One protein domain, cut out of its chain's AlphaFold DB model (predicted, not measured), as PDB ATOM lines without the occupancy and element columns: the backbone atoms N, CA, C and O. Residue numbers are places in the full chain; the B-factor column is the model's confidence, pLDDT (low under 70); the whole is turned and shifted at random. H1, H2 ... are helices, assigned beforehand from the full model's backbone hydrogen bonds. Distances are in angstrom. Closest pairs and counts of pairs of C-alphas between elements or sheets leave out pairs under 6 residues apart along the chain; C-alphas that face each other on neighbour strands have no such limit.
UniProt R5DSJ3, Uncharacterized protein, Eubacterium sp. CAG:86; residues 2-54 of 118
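Overview. This is residues 2 to 54 of the 118 residues of an uncharacterized protein of Eubacterium sp. CAG:86 (UniProt R5DSJ3). A long stretch without a named element, residues 2 to 20, makes a wide open arc that leads into H1; the chain then folds back through a short link into H2, which stands across H1 within the curve. The contacts are few, and residues 5 to 18 stand free. The printed part has 53 residues with two named helices, H1 then H2, and no named strand. The class is all helix, although named elements hold 24 of the 53 residues. The whole is loose, with a radius of gyration of the C-alphas of 12.5 A and spans of 35 by 27 by 25 A.

Along the chain. H1, residues 21 to 35, begins at C-alpha 21 (-5.340, -51.315, -2.824) and is 20.9 A long. H2, residues 43 to 51, ends at C-alpha 51 (14.329, -49.793, 1.259).

Arrangement. H1 and H2 only just touch, with 3 pairs of C-alphas within 8 A, H1 with residues 31 to 34 alone. The closest C-alphas, of Tyr 31 and Ile 43, are 6.8 A apart. Their lines are about perpendicular, at 82 degrees. In H1 and H2 every O i to N i+4 pair is within hydrogen-bond range.

Size, cuts and confidence. The C-alphas farthest apart, of Pro 7 and Pro 22, are 35.3 A apart. The printed part has no cut. Residues 2 to 10 and 53 to 54 have pLDDT under 70.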
ATOM      1  N   LYS A   2       7.683 -31.988  15.732       53.44
ATOM      2  CA  LYS A   2       8.765 -31.417  14.909       53.44
ATOM      3  C   LYS A   2       9.612 -32.555  14.330       53.44
ATOM      4  O   LYS A   2      10.064 -33.420  15.073       53.44
ATOM      5  N   ARG A   3       9.815 -32.551  13.009       56.25
ATOM      6  CA  ARG A   3      10.638 -33.531  12.281       56.25
ATOM      7  C   ARG A   3      12.067 -33.532  12.840       56.25
ATOM      8  O   ARG A   3      12.710 -32.482  12.844       56.25
ATOM      9  N   LYS A   4      12.568 -34.685  13.299       58.59
ATOM     10  CA  LYS A   4      13.981 -34.817  13.687       58.59
ATOM     11  C   LYS A   4      14.849 -34.629  12.439       58.59
ATOM     12  O   LYS A   4      14.629 -35.275  11.417       58.59
ATOM     13  N   LYS A   5      15.796 -33.696  12.507       53.16
ATOM     14  CA  LYS A   5      16.748 -33.412  11.426       53.16
ATOM     15  C   LYS A   5      17.809 -34.516  11.443       53.16
ATOM     16  O   LYS A   5      18.407 -34.744  12.492       53.16
ATOM     17  N   SER A   6      18.017 -35.223  10.332       58.09
ATOM     18  CA  SER A   6      19.137 -36.166  10.234       58.09
ATOM     19  C   SER A   6      20.465 -35.395  10.174       58.09
ATOM     20  O   SER A   6      20.448 -34.201   9.847       58.09
ATOM     21  N   PRO A   7      21.616 -36.040  10.452       58.00
ATOM     22  CA  PRO A   7      22.934 -35.396  10.375       58.00
ATOM     23  C   PRO A   7      23.198 -34.708   9.025       58.00
ATOM     24  O   PRO A   7      23.827 -33.660   8.972       58.00
ATOM     25  N   GLU A   8      22.623 -35.241   7.941       57.12
ATOM     26  CA  GLU A   8      22.728 -34.698   6.576       57.12
ATOM     27  C   GLU A   8      21.701 -33.596   6.228       57.12
ATOM     28  O   GLU A   8      21.643 -33.112   5.094       57.12
ATOM     29  N   GLY A   9      20.868 -33.168   7.179       66.81
ATOM     30  CA  GLY A   9      19.853 -32.132   6.969       66.81
ATOM     31  C   GLY A   9      18.489 -32.658   6.508       66.81
ATOM     32  O   GLY A   9      18.088 -33.773   6.822       66.81
ATOM     33  N   PHE A  10      17.708 -31.816   5.822       66.62
ATOM     34  CA  PHE A  10      16.393 -32.216   5.304       66.62
ATOM     35  C   PHE A  10      16.537 -32.978   3.986       66.62
ATOM     36  O   PHE A  10      17.345 -32.616   3.130       66.62
ATOM     37  N   ARG A  11      15.725 -34.026   3.811       71.56
ATOM     38  CA  ARG A  11      15.713 -34.852   2.596       71.56
ATOM     39  C   ARG A  11      15.325 -33.997   1.385       71.56
ATOM     40  O   ARG A  11      14.292 -33.336   1.413       71.56
ATOM     41  N   LYS A  12      16.149 -34.036   0.332       76.25
ATOM     42  CA  LYS A  12      16.004 -33.199  -0.879       76.25
ATOM     43  C   LYS A  12      15.402 -33.927  -2.090       76.25
ATOM     44  O   LYS A  12      15.102 -33.282  -3.084       76.25
ATOM     45  N   LYS A  13      15.259 -35.257  -2.030       78.31
ATOM     46  CA  LYS A  13      14.727 -36.094  -3.119       78.31
ATOM     47  C   LYS A  13      13.427 -36.768  -2.684       78.31
ATOM     48  O   LYS A  13      13.340 -37.244  -1.552       78.31
ATOM     49  N   LEU A  14      12.454 -36.811  -3.591       82.31
ATOM     50  CA  LEU A  14      11.161 -37.465  -3.407       82.31
ATOM     51  C   LEU A  14      11.083 -38.673  -4.342       82.31
ATOM     52  O   LEU A  14      11.441 -38.568  -5.512       82.31
ATOM     53  N   ILE A  15      10.646 -39.813  -3.810       81.88
ATOM     54  CA  ILE A  15      10.407 -41.042  -4.571       81.88
ATOM     55  C   ILE A  15       8.916 -41.328  -4.461       81.88
ATOM     56  O   ILE A  15       8.393 -41.435  -3.352       81.88
ATOM     57  N   ALA A  16       8.236 -41.398  -5.602       84.62
ATOM     58  CA  ALA A  16       6.830 -41.764  -5.670       84.62
ATOM     59  C   ALA A  16       6.711 -43.266  -5.941       84.62
ATOM     60  O   ALA A  16       7.367 -43.783  -6.844       84.62
ATOM     61  N   ILE A  17       5.870 -43.944  -5.166       83.06
ATOM     62  CA  ILE A  17       5.567 -45.369  -5.311       83.06
ATOM     63  C   ILE A  17       4.063 -45.468  -5.548       83.06
ATOM     64  O   ILE A  17       3.285 -44.827  -4.842       83.06
ATOM     65  N   ARG A  18       3.661 -46.220  -6.572       91.31
ATOM     66  CA  ARG A  18       2.253 -46.542  -6.824       91.31
ATOM     67  C   ARG A  18       1.986 -47.917  -6.244       91.31
ATOM     68  O   ARG A  18       2.753 -48.832  -6.521       91.31
ATOM     69  N   LEU A  19       0.924 -48.022  -5.462       91.12
ATOM     70  CA  LEU A  19       0.471 -49.258  -4.843       91.12
ATOM     71  C   LEU A  19      -0.956 -49.524  -5.310       91.12
ATOM     72  O   LEU A  19      -1.738 -48.588  -5.506       91.12
ATOM     73  N   THR A  20      -1.274 -50.793  -5.496       96.50
ATOM     74  CA  THR A  20      -2.651 -51.277  -5.552       96.50
ATOM     75  C   THR A  20      -3.280 -51.222  -4.158       96.50
ATOM     76  O   THR A  20      -2.591 -51.053  -3.153       96.50
ATOM     77  N   GLU A  21      -4.602 -51.351  -4.091       95.12
ATOM     78  CA  GLU A  21      -5.340 -51.315  -2.824       95.12
ATOM     79  C   GLU A  21      -4.871 -52.404  -1.831       95.12
ATOM     80  O   GLU A  21      -4.514 -52.037  -0.711       95.12
ATOM     81  N   PRO A  22      -4.679 -53.684  -2.230       95.75
ATOM     82  CA  PRO A  22      -4.162 -54.711  -1.317       95.75
ATOM     83  C   PRO A  22      -2.723 -54.452  -0.846       95.75
ATOM     84  O   PRO A  22      -2.375 -54.722   0.302       95.75
ATOM     85  N   GLU A  23      -1.863 -53.912  -1.715       91.88
ATOM     86  CA  GLU A  23      -0.479 -53.577  -1.350       91.88
ATOM     87  C   GLU A  23      -0.426 -52.424  -0.342       91.88
ATOM     88  O   GLU A  23       0.435 -52.404   0.541       91.88
ATOM     89  N   TYR A  24      -1.344 -51.461  -0.462       93.12
ATOM     90  CA  TYR A  24      -1.466 -50.369   0.492       93.12
ATOM     91  C   TYR A  24      -1.963 -50.858   1.856       93.12
ATOM     92  O   TYR A  24      -1.394 -50.467   2.875       93.12
ATOM     93  N   GLU A  25      -2.982 -51.719   1.883       94.88
ATOM     94  CA  GLU A  25      -3.499 -52.309   3.123       94.88
ATOM     95  C   GLU A  25      -2.411 -53.088   3.865       94.88
ATOM     96  O   GLU A  25      -2.176 -52.852   5.052       94.88
ATOM     97  N   HIS A  26      -1.672 -53.934   3.145       91.75
ATOM     98  CA  HIS A  26      -0.566 -54.688   3.725       91.75
ATOM     99  C   HIS A  26       0.548 -53.770   4.254       91.75
ATOM    100  O   HIS A  26       1.066 -53.969   5.354       91.75
ATOM    101  N   LEU A  27       0.897 -52.710   3.513       90.88
ATOM    102  CA  LEU A  27       1.870 -51.724   3.979       90.88
ATOM    103  C   LEU A  27       1.402 -51.005   5.255       90.88
ATOM    104  O   LEU A  27       2.217 -50.742   6.143       90.88
ATOM    105  N   ALA A  28       0.116 -50.661   5.338       91.00
ATOM    106  CA  ALA A  28      -0.458 -49.989   6.496       91.00
ATOM    107  C   ALA A  28      -0.396 -50.879   7.747       91.00
ATOM    108  O   ALA A  28      -0.001 -50.399   8.810       91.00
ATOM    109  N   GLU A  29      -0.697 -52.170   7.608       93.31
ATOM    110  CA  GLU A  29      -0.574 -53.154   8.689       93.31
ATOM    111  C   GLU A  29       0.875 -53.266   9.191       93.31
ATOM    112  O   GLU A  29       1.137 -53.110  10.386       93.31
ATOM    113  N   LEU A  30       1.837 -53.442   8.277       89.94
ATOM    114  CA  LEU A  30       3.262 -53.509   8.623       89.94
ATOM    115  C   LEU A  30       3.748 -52.238   9.335       89.94
ATOM    116  O   LEU A  30       4.537 -52.306  10.281       89.94
ATOM    117  N   TYR A  31       3.275 -51.072   8.894       91.50
ATOM    118  CA  TYR A  31       3.617 -49.801   9.516       91.50
ATOM    119  C   TYR A  31       3.036 -49.665  10.929       91.50
ATOM    120  O   TYR A  31       3.763 -49.244  11.830       91.50
ATOM    121  N   GLU A  32       1.772 -50.029  11.156       90.50
ATOM    122  CA  GLU A  32       1.172 -49.961  12.497       90.50
ATOM    123  C   GLU A  32       1.831 -50.946  13.469       90.50
ATOM    124  O   GLU A  32       2.134 -50.582  14.612       90.50
ATOM    125  N   ASN A  33       2.176 -52.146  12.998       87.75
ATOM    126  CA  ASN A  33       2.957 -53.102  13.783       87.75
ATOM    127  C   ASN A  33       4.312 -52.500  14.194       87.75
ATOM    128  O   ASN A  33       4.669 -52.523  15.371       87.75
ATOM    129  N   ALA A  34       5.030 -51.861  13.265       83.50
ATOM    130  CA  ALA A  34       6.307 -51.202  13.552       83.50
ATOM    131  C   ALA A  34       6.182 -49.937  14.427       83.50
ATOM    132  O   ALA A  34       7.133 -49.556  15.117       83.50
ATOM    133  N   ARG A  35       5.028 -49.261  14.398       86.12
ATOM    134  CA  ARG A  35       4.739 -48.078  15.223       86.12
ATOM    135  C   ARG A  35       4.402 -48.449  16.668       86.12
ATOM    136  O   ARG A  35       4.509 -47.598  17.554       86.12
ATOM    137  N   THR A  36       4.033 -49.701  16.927       83.31
ATOM    138  CA  THR A  36       3.732 -50.191  18.276       83.31
ATOM    139  C   THR A  36       4.967 -50.049  19.174       83.31
ATOM    140  O   THR A  36       6.018 -50.626  18.917       83.31
ATOM    141  N   GLY A  37       4.871 -49.216  20.217       74.81
ATOM    142  CA  GLY A  37       6.002 -48.870  21.092       74.81
ATOM    143  C   GLY A  37       6.915 -47.742  20.577       74.81
ATOM    144  O   GLY A  37       7.861 -47.365  21.266       74.81
ATOM    145  N   ASN A  38       6.627 -47.158  19.406       77.69
ATOM    146  CA  ASN A  38       7.351 -46.024  18.828       77.69
ATOM    147  C   ASN A  38       6.389 -45.019  18.166       77.69
ATOM    148  O   ASN A  38       6.366 -44.844  16.947       77.69
ATOM    149  N   GLU A  39       5.615 -44.302  18.987       78.44
ATOM    150  CA  GLU A  39       4.592 -43.343  18.529       78.44
ATOM    151  C   GLU A  39       5.132 -42.203  17.641       78.44
ATOM    152  O   GLU A  39       4.365 -41.540  16.945       78.44
ATOM    153  N   GLY A  40       6.447 -41.958  17.655       81.25
ATOM    154  CA  GLY A  40       7.109 -40.942  16.834       81.25
ATOM    155  C   GLY A  40       7.615 -41.425  15.477       81.25
ATOM    156  O   GLY A  40       8.190 -40.614  14.742       81.25
ATOM    157  N   LEU A  41       7.448 -42.708  15.144       83.06
ATOM    158  CA  LEU A  41       7.843 -43.253  13.848       83.06
ATOM    159  C   LEU A  41       6.953 -42.662  12.750       83.06
ATOM    160  O   LEU A  41       5.736 -42.780  12.803       83.06
ATOM    161  N   MET A  42       7.556 -42.023  11.747       86.56
ATOM    162  CA  MET A  42       6.838 -41.557  10.559       86.56
ATOM    163  C   MET A  42       6.886 -42.623   9.462       86.56
ATOM    164  O   MET A  42       7.933 -43.232   9.239       86.56
ATOM    165  N   ILE A  43       5.812 -42.755   8.679       86.12
ATOM    166  CA  ILE A  43       5.743 -43.693   7.542       86.12
ATOM    167  C   ILE A  43       6.902 -43.522   6.548       86.12
ATOM    168  O   ILE A  43       7.440 -44.493   6.030       86.12
ATOM    169  N   CYS A  44       7.378 -42.291   6.330       82.50
ATOM    170  CA  CYS A  44       8.517 -42.041   5.446       82.50
ATOM    171  C   CYS A  44       9.854 -42.559   5.996       82.50
ATOM    172  O   CYS A  44      10.799 -42.743   5.229       82.50
ATOM    173  N   ASP A  45       9.973 -42.708   7.314       80.81
ATOM    174  CA  ASP A  45      11.163 -43.265   7.959       80.81
ATOM    175  C   ASP A  45      11.108 -44.787   7.942       80.81
ATOM    176  O   ASP A  45      12.104 -45.410   7.584       80.81
ATOM    177  N   PHE A  46       9.928 -45.354   8.199       86.31
ATOM    178  CA  PHE A  46       9.652 -46.778   8.028       86.31
ATOM    179  C   PHE A  46       9.928 -47.251   6.591       86.31
ATOM    180  O   PHE A  46      10.751 -48.131   6.372       86.31
ATOM    181  N   MET A  47       9.343 -46.602   5.580       85.94
ATOM    182  CA  MET A  47       9.580 -46.954   4.170       85.94
ATOM    183  C   MET A  47      11.063 -46.905   3.803       85.94
ATOM    184  O   MET A  47      11.570 -47.743   3.062       85.94
ATOM    185  N   ARG A  48      11.789 -45.922   4.344       79.81
ATOM    186  CA  ARG A  48      13.225 -45.801   4.112       79.81
ATOM    187  C   ARG A  48      14.002 -46.930   4.783       79.81
ATOM    188  O   ARG A  48      14.951 -47.400   4.168       79.81
ATOM    189  N   SER A  49      13.646 -47.340   6.002       77.56
ATOM    190  CA  SER A  49      14.330 -48.456   6.664       77.56
ATOM    191  C   SER A  49      14.122 -49.763   5.914       77.56
ATOM    192  O   SER A  49      15.068 -50.525   5.824       77.56
ATOM    193  N   GLN A  50      12.941 -49.983   5.323       79.94
ATOM    194  CA  GLN A  50      12.688 -51.158   4.483       79.94
ATOM    195  C   GLN A  50      13.492 -51.114   3.172       79.94
ATOM    196  O   GLN A  50      14.097 -52.102   2.779       79.94
ATOM    197  N   LEU A  51      13.569 -49.952   2.510       77.31
ATOM    198  CA  LEU A  51      14.329 -49.793   1.259       77.31
ATOM    199  C   LEU A  51      15.851 -49.842   1.449       77.31
ATOM    200  O   LEU A  51      16.574 -50.231   0.537       77.31
ATOM    201  N   LEU A  52      16.337 -49.389   2.605       71.12
ATOM    202  CA  LEU A  52      17.748 -49.436   2.992       71.12
ATOM    203  C   LEU A  52      18.058 -50.644   3.876       71.12
ATOM    204  O   LEU A  52      19.125 -50.678   4.491       71.12
ATOM    205  N   TYR A  53      17.131 -51.597   3.978       65.25
ATOM    206  CA  TYR A  53      17.367 -52.832   4.698       65.25
ATOM    207  C   TYR A  53      18.416 -53.631   3.925       65.25
ATOM    208  O   TYR A  53      18.117 -54.395   3.010       65.25
ATOM    209  N   GLU A  54      19.683 -53.422   4.265       61.88
ATOM    210  CA  GLU A  54      20.714 -54.396   3.953       61.88
ATOM    211  C   GLU A  54      20.375 -55.664   4.728       61.88
ATOM    212  O   GLU A  54      19.922 -55.572   5.870       61.88
TER     213      GLU A  54